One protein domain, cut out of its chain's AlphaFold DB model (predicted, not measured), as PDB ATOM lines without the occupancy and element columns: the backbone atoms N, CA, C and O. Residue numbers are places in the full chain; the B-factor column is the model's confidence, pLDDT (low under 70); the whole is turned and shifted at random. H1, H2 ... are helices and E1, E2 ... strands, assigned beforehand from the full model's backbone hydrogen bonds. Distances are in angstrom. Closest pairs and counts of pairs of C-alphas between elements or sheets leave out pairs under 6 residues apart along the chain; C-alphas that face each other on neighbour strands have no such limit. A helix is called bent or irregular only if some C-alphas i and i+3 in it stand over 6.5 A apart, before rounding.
ATOM      1  N   HIS A 893     107.777 110.849 105.607       52.66
ATOM      2  CA  HIS A 893     108.987 111.411 106.206       52.66
ATOM      3  C   HIS A 893     109.853 110.344 106.899       52.66
ATOM      4  O   HIS A 893     111.073 110.372 106.773       52.66
ATOM      5  N   LEU A 894     109.251 109.394 107.621       56.69
ATOM      6  CA  LEU A 894     109.990 108.370 108.365       56.69
ATOM      7  C   LEU A 894     110.628 107.346 107.416       56.69
ATOM      8  O   LEU A 894     111.783 106.970 107.593       56.69
ATOM      9  N   LEU A 895     109.913 106.988 106.347       55.41
ATOM     10  CA  LEU A 895     110.431 106.145 105.270       55.41
ATOM     11  C   LEU A 895     111.610 106.818 104.540       55.41
ATOM     12  O   LEU A 895     112.634 106.185 104.307       55.41
ATOM     13  N   ASN A 896     111.515 108.127 104.279       54.34
ATOM     14  CA  ASN A 896     112.621 108.927 103.745       54.34
ATOM     15  C   ASN A 896     113.807 109.080 104.717       54.34
ATOM     16  O   ASN A 896     114.908 109.358 104.257       54.34
ATOM     17  N   VAL A 897     113.622 108.926 106.033       57.97
ATOM     18  CA  VAL A 897     114.739 108.881 106.998       57.97
ATOM     19  C   VAL A 897     115.422 107.514 106.959       57.97
ATOM     20  O   VAL A 897     116.647 107.460 106.899       57.97
ATOM     21  N   ILE A 898     114.661 106.417 106.906       57.22
ATOM     22  CA  ILE A 898     115.219 105.061 106.755       57.22
ATOM     23  C   ILE A 898     116.053 104.980 105.466       57.22
ATOM     24  O   ILE A 898     117.238 104.674 105.533       57.22
ATOM     25  N   LEU A 899     115.491 105.396 104.324       56.59
ATOM     26  CA  LEU A 899     116.180 105.422 103.022       56.59
ATOM     27  C   LEU A 899     117.396 106.369 102.953       56.59
ATOM     28  O   LEU A 899     118.233 106.214 102.071       56.59
ATOM     29  N   LYS A 900     117.500 107.359 103.853       54.50
ATOM     30  CA  LYS A 900     118.667 108.258 103.977       54.50
ATOM     31  C   LYS A 900     119.696 107.799 105.015       54.50
ATOM     32  O   LYS A 900     120.745 108.424 105.120       54.50
ATOM     33  N   THR A 901     119.379 106.778 105.811       49.50
ATOM     34  CA  THR A 901     120.291 106.188 106.811       49.50
ATOM     35  C   THR A 901     120.837 104.832 106.376       49.50
ATOM     36  O   THR A 901     121.865 104.410 106.890       49.50
ATOM     37  N   SER A 902     120.199 104.162 105.414       52.16
ATOM     38  CA  SER A 902     120.824 103.110 104.613       52.16
ATOM     39  C   SER A 902     121.806 103.736 103.618       52.16
ATOM     40  O   SER A 902     121.375 104.499 102.750       52.16
ATOM     41  N   ASP A 903     123.101 103.426 103.738       46.41
ATOM     42  CA  ASP A 903     124.147 104.031 102.904       46.41
ATOM     43  C   ASP A 903     123.895 103.843 101.401       46.41
ATOM     44  O   ASP A 903     123.582 102.758 100.905       46.41
ATOM     45  N   GLN A 904     124.027 104.949 100.670       48.00
ATOM     46  CA  GLN A 904     123.372 105.152  99.379       48.00
ATOM     47  C   GLN A 904     124.188 104.593  98.196       48.00
ATOM     48  O   GLN A 904     124.511 105.314  97.253       48.00
ATOM     49  N   SER A 905     124.569 103.311  98.271       47.28
ATOM     50  CA  SER A 905     125.506 102.682  97.322       47.28
ATOM     51  C   SER A 905     125.219 101.230  96.909       47.28
ATOM     52  O   SER A 905     125.942 100.723  96.053       47.28
ATOM     53  N   ILE A 906     124.225 100.531  97.479       46.66
ATOM     54  CA  ILE A 906     123.908  99.137  97.100       46.66
ATOM     55  C   ILE A 906     122.397  98.931  96.938       46.66
ATOM     56  O   ILE A 906     121.703  98.652  97.907       46.66
ATOM     57  N   ASN A 907     121.935  98.984  95.685       50.22
ATOM     58  CA  ASN A 907     120.623  98.530  95.201       50.22
ATOM     59  C   ASN A 907     119.389  99.063  95.968       50.22
ATOM     60  O   ASN A 907     119.001  98.506  96.994       50.22
ATOM     61  N   ASP A 908     118.681 100.033  95.368       54.03
ATOM     62  CA  ASP A 908     117.469 100.724  95.873       54.03
ATOM     63  C   ASP A 908     116.231  99.830  96.178       54.03
ATOM     64  O   ASP A 908     115.103 100.322  96.252       54.03
ATOM     65  N   SER A 909     116.394  98.512  96.333       67.56
ATOM     66  CA  SER A 909     115.327  97.572  96.691       67.56
ATOM     67  C   SER A 909     115.513  96.847  98.026       67.56
ATOM     68  O   SER A 909     114.512  96.360  98.534       67.56
ATOM     69  N   LYS A 910     116.708  96.756  98.633       78.00
ATOM     70  CA  LYS A 910     116.939  95.914  99.834       78.00
ATOM     71  C   LYS A 910     117.012  96.740 101.129       78.00
ATOM     72  O   LYS A 910     117.770  97.698 101.203       78.00
ATOM     73  N   ILE A 911     116.286  96.336 102.178       81.06
ATOM     74  CA  ILE A 911     116.308  96.979 103.510       81.06
ATOM     75  C   ILE A 911     116.677  95.957 104.594       81.06
ATOM     76  O   ILE A 911     116.071  94.890 104.660       81.06
ATOM     77  N   SER A 912     117.627  96.305 105.470       83.38
ATOM     78  CA  SER A 912     117.979  95.529 106.673       83.38
ATOM     79  C   SER A 912     116.796  95.431 107.642       83.38
ATOM     80  O   SER A 912     116.232  96.444 108.067       83.38
ATOM     81  N   ILE A 913     116.439  94.210 108.045       84.81
ATOM     82  CA  ILE A 913     115.415  93.982 109.074       84.81
ATOM     83  C   ILE A 913     115.960  94.371 110.448       84.81
ATOM     84  O   ILE A 913     115.211  94.881 111.279       84.81
ATOM     85  N   LYS A 914     117.260  94.178 110.698       83.94
ATOM     86  CA  LYS A 914     117.870  94.540 111.978       83.94
ATOM     87  C   LYS A 914     117.848  96.054 112.215       83.94
ATOM     88  O   LYS A 914     117.469  96.472 113.305       83.94
ATOM     89  N   HIS A 915     118.070  96.870 111.177       80.81
ATOM     90  CA  HIS A 915     117.857  98.329 111.228       80.81
ATOM     91  C   HIS A 915     116.398  98.682 111.560       80.81
ATOM     92  O   HIS A 915     116.148  99.530 112.410       80.81
ATOM     93  N   ILE A 916     115.409  97.983 110.983       81.50
ATOM     94  CA  ILE A 916     113.988  98.159 111.354       81.50
ATOM     95  C   ILE A 916     113.755  97.806 112.838       81.50
ATOM     96  O   ILE A 916     113.011  98.504 113.530       81.50
ATOM     97  N   PHE A 917     114.393  96.755 113.357       81.62
ATOM     98  CA  PHE A 917     114.271  96.384 114.770       81.62
ATOM     99  C   PHE A 917     114.892  97.420 115.714       81.62
ATOM    100  O   PHE A 917     114.265  97.779 116.715       81.62
ATOM    101  N   GLU A 918     116.072  97.933 115.374       79.31
ATOM    102  CA  GLU A 918     116.790  98.956 116.138       79.31
ATOM    103  C   GLU A 918     116.026 100.302 116.119       79.31
ATOM    104  O   GLU A 918     115.723 100.848 117.184       79.31
ATOM    105  N   GLN A 919     115.582 100.782 114.946       75.81
ATOM    106  CA  GLN A 919     114.842 102.050 114.787       75.81
ATOM    107  C   GLN A 919     113.501 102.096 115.542       75.81
ATOM    108  O   GLN A 919     113.125 103.138 116.081       75.81
ATOM    109  N   PHE A 920     112.754 100.986 115.586       70.75
ATOM    110  CA  PHE A 920     111.410 100.948 116.190       70.75
ATOM    111  C   PHE A 920     111.362 100.308 117.586       70.75
ATOM    112  O   PHE A 920     110.300 100.333 118.221       70.75
ATOM    113  N   SER A 921     112.492  99.777 118.073       71.94
ATOM    114  CA  SER A 921     112.664  99.214 119.421       71.94
ATOM    115  C   SER A 921     111.567  98.204 119.798       71.94
ATOM    116  O   SER A 921     110.860  98.355 120.800       71.94
ATOM    117  N   PHE A 922     111.375  97.178 118.963       73.50
ATOM    118  CA  PHE A 922     110.390  96.129 119.236       73.50
ATOM    119  C   PHE A 922     110.813  95.258 120.425       73.50
ATOM    120  O   PHE A 922     111.917  94.725 120.454       73.50
ATOM    121  N   ASN A 923     109.888  95.008 121.358       73.56
ATOM    122  CA  ASN A 923     110.051  93.981 122.394       73.56
ATOM    123  C   ASN A 923     109.738  92.578 121.829       73.56
ATOM    124  O   ASN A 923     108.853  91.872 122.308       73.56
ATOM    125  N   ILE A 924     110.410  92.233 120.729       80.00
ATOM    126  CA  ILE A 924     110.295  90.982 119.976       80.00
ATOM    127  C   ILE A 924     111.736  90.522 119.733       80.00
ATOM    128  O   ILE A 924     112.558  91.309 119.269       80.00
ATOM    129  N   ASN A 925     112.072  89.269 120.046       84.00
ATOM    130  CA  ASN A 925     113.407  88.753 119.737       84.00
ATOM    131  C   ASN A 925     113.554  88.564 118.216       84.00
ATOM    132  O   ASN A 925     112.763  87.847 117.600       84.00
ATOM    133  N   TYR A 926     114.570  89.214 117.647       85.88
ATOM    134  CA  TYR A 926     114.875  89.225 116.217       85.88
ATOM    135  C   TYR A 926     115.041  87.810 115.647       85.88
ATOM    136  O   TYR A 926     114.370  87.458 114.682       85.88
ATOM    137  N   ASP A 927     115.843  86.960 116.288       83.88
ATOM    138  CA  ASP A 927     116.176  85.623 115.776       83.88
ATOM    139  C   ASP A 927     114.935  84.723 115.687       83.88
ATOM    140  O   ASP A 927     114.707  84.060 114.676       83.88
ATOM    141  N   LYS A 928     114.068  84.768 116.709       85.12
ATOM    142  CA  LYS A 928     112.767  84.082 116.716       85.12
ATOM    143  C   LYS A 928     111.810  84.630 115.663       85.12
ATOM    144  O   LYS A 928     111.080  83.838 115.072       85.12
ATOM    145  N   PHE A 929     111.811  85.940 115.404       87.62
ATOM    146  CA  PHE A 929     111.010  86.533 114.328       87.62
ATOM    147  C   PHE A 929     111.489  86.050 112.954       87.62
ATOM    148  O   PHE A 929     110.686  85.541 112.176       87.62
ATOM    149  N   ILE A 930     112.798  86.106 112.689       89.50
ATOM    150  CA  ILE A 930     113.409  85.584 111.460       89.50
ATOM    151  C   ILE A 930     113.092  84.090 111.283       89.50
ATOM    152  O   ILE A 930     112.595  83.693 110.229       89.50
ATOM    153  N   GLN A 931     113.296  83.265 112.316       84.06
ATOM    154  CA  GLN A 931     112.997  81.829 112.282       84.06
ATOM    155  C   GLN A 931     111.509  81.550 112.019       84.06
ATOM    156  O   GLN A 931     111.172  80.680 111.212       84.06
ATOM    157  N   TRP A 932     110.610  82.290 112.672       87.00
ATOM    158  CA  TRP A 932     109.162  82.165 112.498       87.00
ATOM    159  C   TRP A 932     108.720  82.563 111.084       87.00
ATOM    160  O   TRP A 932     107.925  81.845 110.472       87.00
ATOM    161  N   CYS A 933     109.287  83.637 110.526       87.00
ATOM    162  CA  CYS A 933     109.035  84.065 109.152       87.00
ATOM    163  C   CYS A 933     109.581  83.081 108.105       87.00
ATOM    164  O   CYS A 933     108.905  82.864 107.104       87.00
ATOM    165  N   GLN A 934     110.737  82.447 108.347       83.62
ATOM    166  CA  GLN A 934     111.268  81.371 107.493       83.62
ATOM    167  C   GLN A 934     110.382  80.120 107.549       83.62
ATOM    168  O   GLN A 934     109.948  79.622 106.515       83.62
ATOM    169  N   THR A 935     110.070  79.641 108.757       82.19
ATOM    170  CA  THR A 935     109.326  78.387 108.987       82.19
ATOM    171  C   THR A 935     107.906  78.445 108.418       82.19
ATOM    172  O   THR A 935     107.393  77.436 107.941       82.19
ATOM    173  N   ASN A 936     107.279  79.624 108.438       76.12
ATOM    174  CA  ASN A 936     105.913  79.839 107.954       76.12
ATOM    175  C   ASN A 936     105.849  80.573 106.595       76.12
ATOM    176  O   ASN A 936     104.762  80.958 106.170       76.12
ATOM    177  N   LEU A 937     106.992  80.788 105.921       81.75
ATOM    178  CA  LEU A 937     107.117  81.475 104.618       81.75
ATOM    179  C   LEU A 937     106.403  82.848 104.542       81.75
ATOM    180  O   LEU A 937     105.871  83.235 103.503       81.75
ATOM    181  N   LEU A 938     106.383  83.595 105.651       77.25
ATOM    182  CA  LEU A 938     105.574  84.816 105.809       77.25
ATOM    183  C   LEU A 938     106.164  86.049 105.110       77.25
ATOM    184  O   LEU A 938     105.438  86.998 104.814       77.25
ATOM    185  N   LEU A 939     107.480  86.040 104.886       84.69
ATOM    186  CA  LEU A 939     108.257  87.097 104.241       84.69
ATOM    187  C   LEU A 939     109.345  86.458 103.363       84.69
ATOM    188  O   LEU A 939     110.003  85.520 103.818       84.69
ATOM    189  N   PRO A 940     109.595  86.969 102.143       82.25
ATOM    190  CA  PRO A 940     110.774  86.601 101.370       82.25
ATOM    191  C   PRO A 940     112.008  87.275 101.984       82.25
ATOM    192  O   PRO A 940     112.238  88.471 101.812       82.25
ATOM    193  N   LEU A 941     112.774  86.495 102.746       85.25
ATOM    194  CA  LEU A 941     113.964  86.944 103.467       85.25
ATOM    195  C   LEU A 941     115.218  86.720 102.616       85.25
ATOM    196  O   LEU A 941     115.519  85.594 102.223       85.25
ATOM    197  N   ILE A 942     115.955  87.794 102.356       85.06
ATOM    198  CA  ILE A 942     117.157  87.817 101.522       85.06
ATOM    199  C   ILE A 942     118.390  87.777 102.434       85.06
ATOM    200  O   ILE A 942     118.513  88.593 103.347       85.06
ATOM    201  N   LYS A 943     119.333  86.866 102.167       82.38
ATOM    202  CA  LYS A 943     120.731  87.036 102.594       82.38
ATOM    203  C   LYS A 943     121.501  87.714 101.461       82.38
ATOM    204  O   LYS A 943     121.215  87.450 100.297       82.38
ATOM    205  N   LEU A 944     122.449  88.582 101.805       78.12
ATOM    206  CA  LEU A 944     123.408  89.119 100.838       78.12
ATOM    207  C   LEU A 944     124.458  88.050 100.504       78.12
ATOM    208  O   LEU A 944     124.881  87.306 101.395       78.12
ATOM    209  N   ASP A 945     124.896  88.007  99.249       76.38
ATOM    210  CA  ASP A 945     126.017  87.162  98.823       76.38
ATOM    211  C   ASP A 945     127.359  87.753  99.289       76.38
ATOM    212  O   ASP A 945     127.456  88.935  99.624       76.38
ATOM    213  N   ASP A 946     128.427  86.950  99.314       70.62
ATOM    214  CA  ASP A 946     129.707  87.376  99.902       70.62
ATOM    215  C   ASP A 946     130.385  88.541  99.156       70.62
ATOM    216  O   ASP A 946     131.134  89.298  99.772       70.62
ATOM    217  N   GLU A 947     130.082  88.762  97.872       71.25
ATOM    218  CA  GLU A 947     130.499  89.984  97.165       71.25
ATOM    219  C   GLU A 947     129.651  91.207  97.562       71.25
ATOM    220  O   GLU A 947     130.208  92.279  97.794       71.25
ATOM    221  N   GLU A 948     128.328  91.066  97.737       70.31
ATOM    222  CA  GLU A 948     127.479  92.158  98.251       70.31
ATOM    223  C   GLU A 948     127.902  92.566  99.675       70.31
ATOM    224  O   GLU A 948     127.987  93.758  99.977       70.31
ATOM    225  N   LYS A 949     128.256  91.593 100.533       68.00
ATOM    226  CA  LYS A 949     128.797  91.848 101.881       68.00
ATOM    227  C   LYS A 949     130.110  92.634 101.853       68.00
ATOM    228  O   LYS A 949     130.279  93.542 102.662       68.00
ATOM    229  N   LYS A 950     131.041  92.320 100.940       66.50
ATOM    230  CA  LYS A 950     132.313  93.061 100.809       66.50
ATOM    231  C   LYS A 950     132.081  94.521 100.432       66.50
ATOM    232  O   LYS A 950     132.719  95.401 101.006       66.50
ATOM    233  N   ILE A 951     131.166  94.778  99.494       66.62
ATOM    234  CA  ILE A 951     130.834  96.144  99.065       66.62
ATOM    235  C   ILE A 951     130.209  96.924 100.234       66.62
ATOM    236  O   ILE A 951     130.543  98.091 100.423       66.62
ATOM    237  N   LEU A 952     129.374  96.281 101.063       63.41
ATOM    238  CA  LEU A 952     128.765  96.915 102.239       63.41
ATOM    239  C   LEU A 952     129.793  97.202 103.351       63.41
ATOM    240  O   LEU A 952     129.841  98.317 103.871       63.41
ATOM    241  N   ASN A 953     130.655  96.232 103.679       59.47
ATOM    242  CA  ASN A 953     131.685  96.391 104.713       59.47
ATOM    243  C   ASN A 953     132.749  97.439 104.346       59.47
ATOM    244  O   ASN A 953     133.236  98.129 105.236       59.47
ATOM    245  N   ASN A 954     133.084  97.612 103.062       55.00
ATOM    246  CA  ASN A 954     134.043  98.640 102.631       55.00
ATOM    247  C   ASN A 954     133.604 100.078 102.973       55.00
ATOM    248  O   ASN A 954     134.461 100.957 103.056       55.00
ATOM    249  N   ASN A 955     132.307 100.319 103.191       54.34
ATOM    250  CA  ASN A 955     131.786 101.634 103.571       54.34
ATOM    251  C   ASN A 955     131.629 101.820 105.093       54.34
ATOM    252  O   ASN A 955     131.527 102.957 105.546       54.34
ATOM    253  N   ASN A 956     131.634 100.746 105.897       51.00
ATOM    254  CA  ASN A 956     131.377 100.809 107.340       51.00
ATOM    255  C   ASN A 956     132.408 100.010 108.159       51.00
ATOM    256  O   ASN A 956     132.362  98.784 108.228       51.00
ATOM    257  N   ASN A 957     133.285 100.724 108.874       42.75
ATOM    258  CA  ASN A 957     134.436 100.199 109.637       42.75
ATOM    259  C   ASN A 957     134.105  99.336 110.890       42.75
ATOM    260  O   ASN A 957     134.946  99.188 111.775       42.75
ATOM    261  N   ASP A 964     122.801  89.503 109.306       76.50
ATOM    262  CA  ASP A 964     121.628  90.325 109.003       76.50
ATOM    263  C   ASP A 964     120.813  89.745 107.831       76.50
ATOM    264  O   ASP A 964     121.350  89.124 106.909       76.50
ATOM    265  N   TYR A 965     119.501  89.956 107.879       85.00
ATOM    266  CA  TYR A 965     118.540  89.535 106.869       85.00
ATOM    267  C   TYR A 965     117.845  90.762 106.287       85.00
ATOM    268  O   TYR A 965     117.496  91.705 106.996       85.00
ATOM    269  N   TYR A 966     117.609  90.725 104.981       86.19
ATOM    270  CA  TYR A 966     117.096  91.848 104.210       86.19
ATOM    271  C   TYR A 966     115.704  91.526 103.665       86.19
ATOM    272  O   TYR A 966     115.397  90.379 103.333       86.19
ATOM    273  N   VAL A 967     114.853  92.543 103.556       86.38
ATOM    274  CA  VAL A 967     113.538  92.468 102.908       86.38
ATOM    275  C   VAL A 967     113.523  93.431 101.729       86.38
ATOM    276  O   VAL A 967     114.010  94.557 101.820       86.38
ATOM    277  N   ASP A 968     112.963  92.972 100.614       82.31
ATOM    278  CA  ASP A 968     112.766  93.798  99.424       82.31
ATOM    279  C   ASP A 968     111.702  94.881  99.718       82.31
ATOM    280  O   ASP A 968     110.667  94.571 100.307       82.31
ATOM    281  N   TYR A 969     111.908  96.134  99.302       76.12
ATOM    282  CA  TYR A 969     111.077  97.308  99.628       76.12
ATOM    283  C   TYR A 969     109.576  97.058  99.400       76.12
ATOM    284  O   TYR A 969     108.733  97.461 100.197       76.12
ATOM    285  N   ARG A 970     109.243  96.297  98.350       76.62
ATOM    286  CA  ARG A 970     107.878  95.868  97.976       76.62
ATOM    287  C   ARG A 970     107.169  94.996  99.026       76.62
ATOM    288  O   ARG A 970     105.970  94.762  98.914       76.62
ATOM    289  N   HIS A 971     107.900  94.499 100.020       80.19
ATOM    290  CA  HIS A 971     107.419  93.666 101.121       80.19
ATOM    291  C   HIS A 971     107.626  94.325 102.497       80.19
ATOM    292  O   HIS A 971     107.273  93.730 103.519       80.19
ATOM    293  N   LEU A 972     108.140  95.563 102.536       80.25
ATOM    294  CA  LEU A 972     108.351  96.330 103.764       80.25
ATOM    295  C   LEU A 972     107.041  96.521 104.543       80.25
ATOM    296  O   LEU A 972     106.996  96.213 105.731       80.25
ATOM    297  N   ASP A 973     105.963  96.935 103.870       77.56
ATOM    298  CA  ASP A 973     104.642  97.127 104.490       77.56
ATOM    299  C   ASP A 973     104.124  95.847 105.160       77.56
ATOM    300  O   ASP A 973     103.571  95.896 106.258       77.56
ATOM    301  N   ARG A 974     104.373  94.676 104.556       82.19
ATOM    302  CA  ARG A 974     103.976  93.381 105.127       82.19
ATOM    303  C   ARG A 974     104.830  92.993 106.337       82.19
ATOM    304  O   ARG A 974     104.311  92.407 107.284       82.19
ATOM    305  N   CYS A 975     106.116  93.347 106.338       83.81
ATOM    306  CA  CYS A 975     106.987  93.190 107.505       83.81
ATOM    307  C   CYS A 975     106.504  94.075 108.667       83.81
ATOM    308  O   CYS A 975     106.334  93.607 109.792       83.81
ATOM    309  N   ILE A 976     106.178  95.334 108.365       81.75
ATOM    310  CA  ILE A 976     105.606  96.312 109.296       81.75
ATOM    311  C   ILE A 976     104.266  95.841 109.872       81.75
ATOM    312  O   ILE A 976     104.025  96.003 111.070       81.75
ATOM    313  N   GLU A 977     103.388  95.283 109.044       81.75
ATOM    314  CA  GLU A 977     102.077  94.768 109.444       81.75
ATOM    315  C   GLU A 977     102.222  93.603 110.434       81.75
ATOM    316  O   GLU A 977     101.715  93.688 111.553       81.75
ATOM    317  N   LEU A 978     103.029  92.590 110.091       84.75
ATOM    318  CA  LEU A 978     103.328  91.449 110.968       84.75
ATOM    319  C   LEU A 978     103.943  91.888 112.309       84.75
ATOM    320  O   LEU A 978     103.567  91.374 113.362       84.75
ATOM    321  N   LEU A 979     104.849  92.871 112.296       82.31
ATOM    322  CA  LEU A 979     105.450  93.428 113.513       82.31
ATOM    323  C   LEU A 979     104.464  94.268 114.342       82.31
ATOM    324  O   LEU A 979     104.544  94.270 115.572       82.31
ATOM    325  N   ASN A 980     103.509  94.958 113.708       79.75
ATOM    326  CA  ASN A 980     102.407  95.614 114.416       79.75
ATOM    327  C   ASN A 980     101.483  94.582 115.070       79.75
ATOM    328  O   ASN A 980     101.107  94.774 116.222       79.75
ATOM    329  N   ASP A 981     101.130  93.502 114.378       78.12
ATOM    330  CA  ASP A 981     100.201  92.494 114.895       78.12
ATOM    331  C   ASP A 981     100.809  91.647 116.020       78.12
ATOM    332  O   ASP A 981     100.174  91.454 117.060       78.12
ATOM    333  N   LEU A 982     102.086  91.269 115.905       79.69
ATOM    334  CA  LEU A 982     102.845  90.702 117.026       79.69
ATOM    335  C   LEU A 982     102.892  91.662 118.227       79.69
ATOM    336  O   LEU A 982     102.731  91.238 119.369       79.69
ATOM    337  N   ARG A 983     103.051  92.972 117.986       76.25
ATOM    338  CA  ARG A 983     103.040  94.008 119.037       76.25
ATOM    339  C   ARG A 983     101.651  94.251 119.647       76.25
ATOM    340  O   ARG A 983     101.572  94.719 120.783       76.25
ATOM    341  N   ARG A 984     100.564  93.958 118.925       76.19
ATOM    342  CA  ARG A 984      99.182  93.967 119.448       76.19
ATOM    343  C   ARG A 984      98.828  92.687 120.206       76.19
ATOM    344  O   ARG A 984      97.890  92.718 120.995       76.19
ATOM    345  N   GLY A 985      99.519  91.582 119.925       74.56
ATOM    346  CA  GLY A 985      99.095  90.239 120.320       74.56
ATOM    347  C   GLY A 985      97.928  89.695 119.485       74.56
ATOM    348  O   GLY A 985      97.278  88.748 119.915       74.56
TER     349      GLY A 985
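This is residues 893 to 957 and 964 to 985 of the 1017 residues of the protein "Hypothetical protein" of Rotaria sp. Silwood2 (UniProt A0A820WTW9). A tiny two-stranded sheet, E1 and E2, sits in the middle, and the helices H2, H3 and H5 make a loose triangle of neighbours toward one side of it, near each other without touching. The two remaining helices, H1 and H4, lie at the outside in separate places, and each is apart from the other helices. The printed part has 87 residues, with five named helices and two named strands in the order H1, E1, H2, H3, H4, E2, H5; the sheet has the order E1 - E2 and is antiparallel. The class is mostly helix, and the whole is compact, with a radius of gyration of the C-alphas of 13.3 A and spans of 40 by 31 by 24 A.

The printed part begins with H1, residues 893 to 901, whose C-alpha 893 is at (108.987, 111.411, 106.206); it is 12.5 A long from first to last C-alpha. E1, residues 910 to 912, is 6.9 A long. H2, residues 913 to 920, follows with no residue between and is 10.7 A long. H3, residues 926 to 935, is 14.2 A long. H4, residues 946 to 953, is 10.4 A long and begins at C-alpha 946, (129.707, 87.376, 99.902). After the cut comes E2, residues 966 to 968, 6.7 A long. H5, residues 969 to 984, is the longest helix at 23.4 A and ends at C-alpha 984, (99.182, 93.967, 119.448). H5 is irregular: C-alphas 970 and 973 are 7.4 A apart, and its line is a rough one.

E1 and E2 are antiparallel neighbours, with 144 degrees between their N-to-C directions. The C-alphas of Ser 912 and Tyr 966 face each other at 4.5 A. N 911 and O 967 are within hydrogen-bond range at 2.9 A, and so are N 967 and O 911 at 2.9 A. Residues 941 to 942, between H3 and H4, make a short antiparallel pairing with residues 966 to 967 of E2. The closest C-alphas of E1 and H5 are those of Lys 910 and Tyr 969, 6.0 A apart. Those of H2 and E2 are Ile 913 and Tyr 966, 5.6 A apart. H2 and H3 are close but not clearly touching, their closest C-alphas being those of Phe 917 and Tyr 926 at 7.3 A; they run opposite ways at a steep tilt of 48 degrees. H5 is near H2, with 8 pairs of C-alphas within 10 A, and near H3, with 5 such pairs. H1 and H2 are apart, but only just, with the closest C-alphas at 8.4 A. H4 is apart from H1, H2, H3 and H5. In H1, H2, H3 and H4 every O i to N i+4 pair is within hydrogen-bond range; in H5 10 of 12 are.

The two C-alphas farthest apart are those of Asn 954 and Gly 985, 40.1 A. The centres of E1 and E2 are nearest to the mean of the C-alphas, at 4.7 A and 5.4 A, and those of H4 and H1 are farthest from it, at 16.4 A and 13.3 A. Residues 958 to 963 are not printed, and C-alphas 957 and 964 are 16.2 A apart across this cut, which falls in the link from H4 to E2. Of the links that are printed whole, E1 to H2, H2 to H3 and E2 to H5 are tight, H1 to E1 and H3 to H4 are short, and none is long. The mean pLDDT of the printed part is 72.9, and residues 893 to 909 and 949 to 957 of the model are under 70.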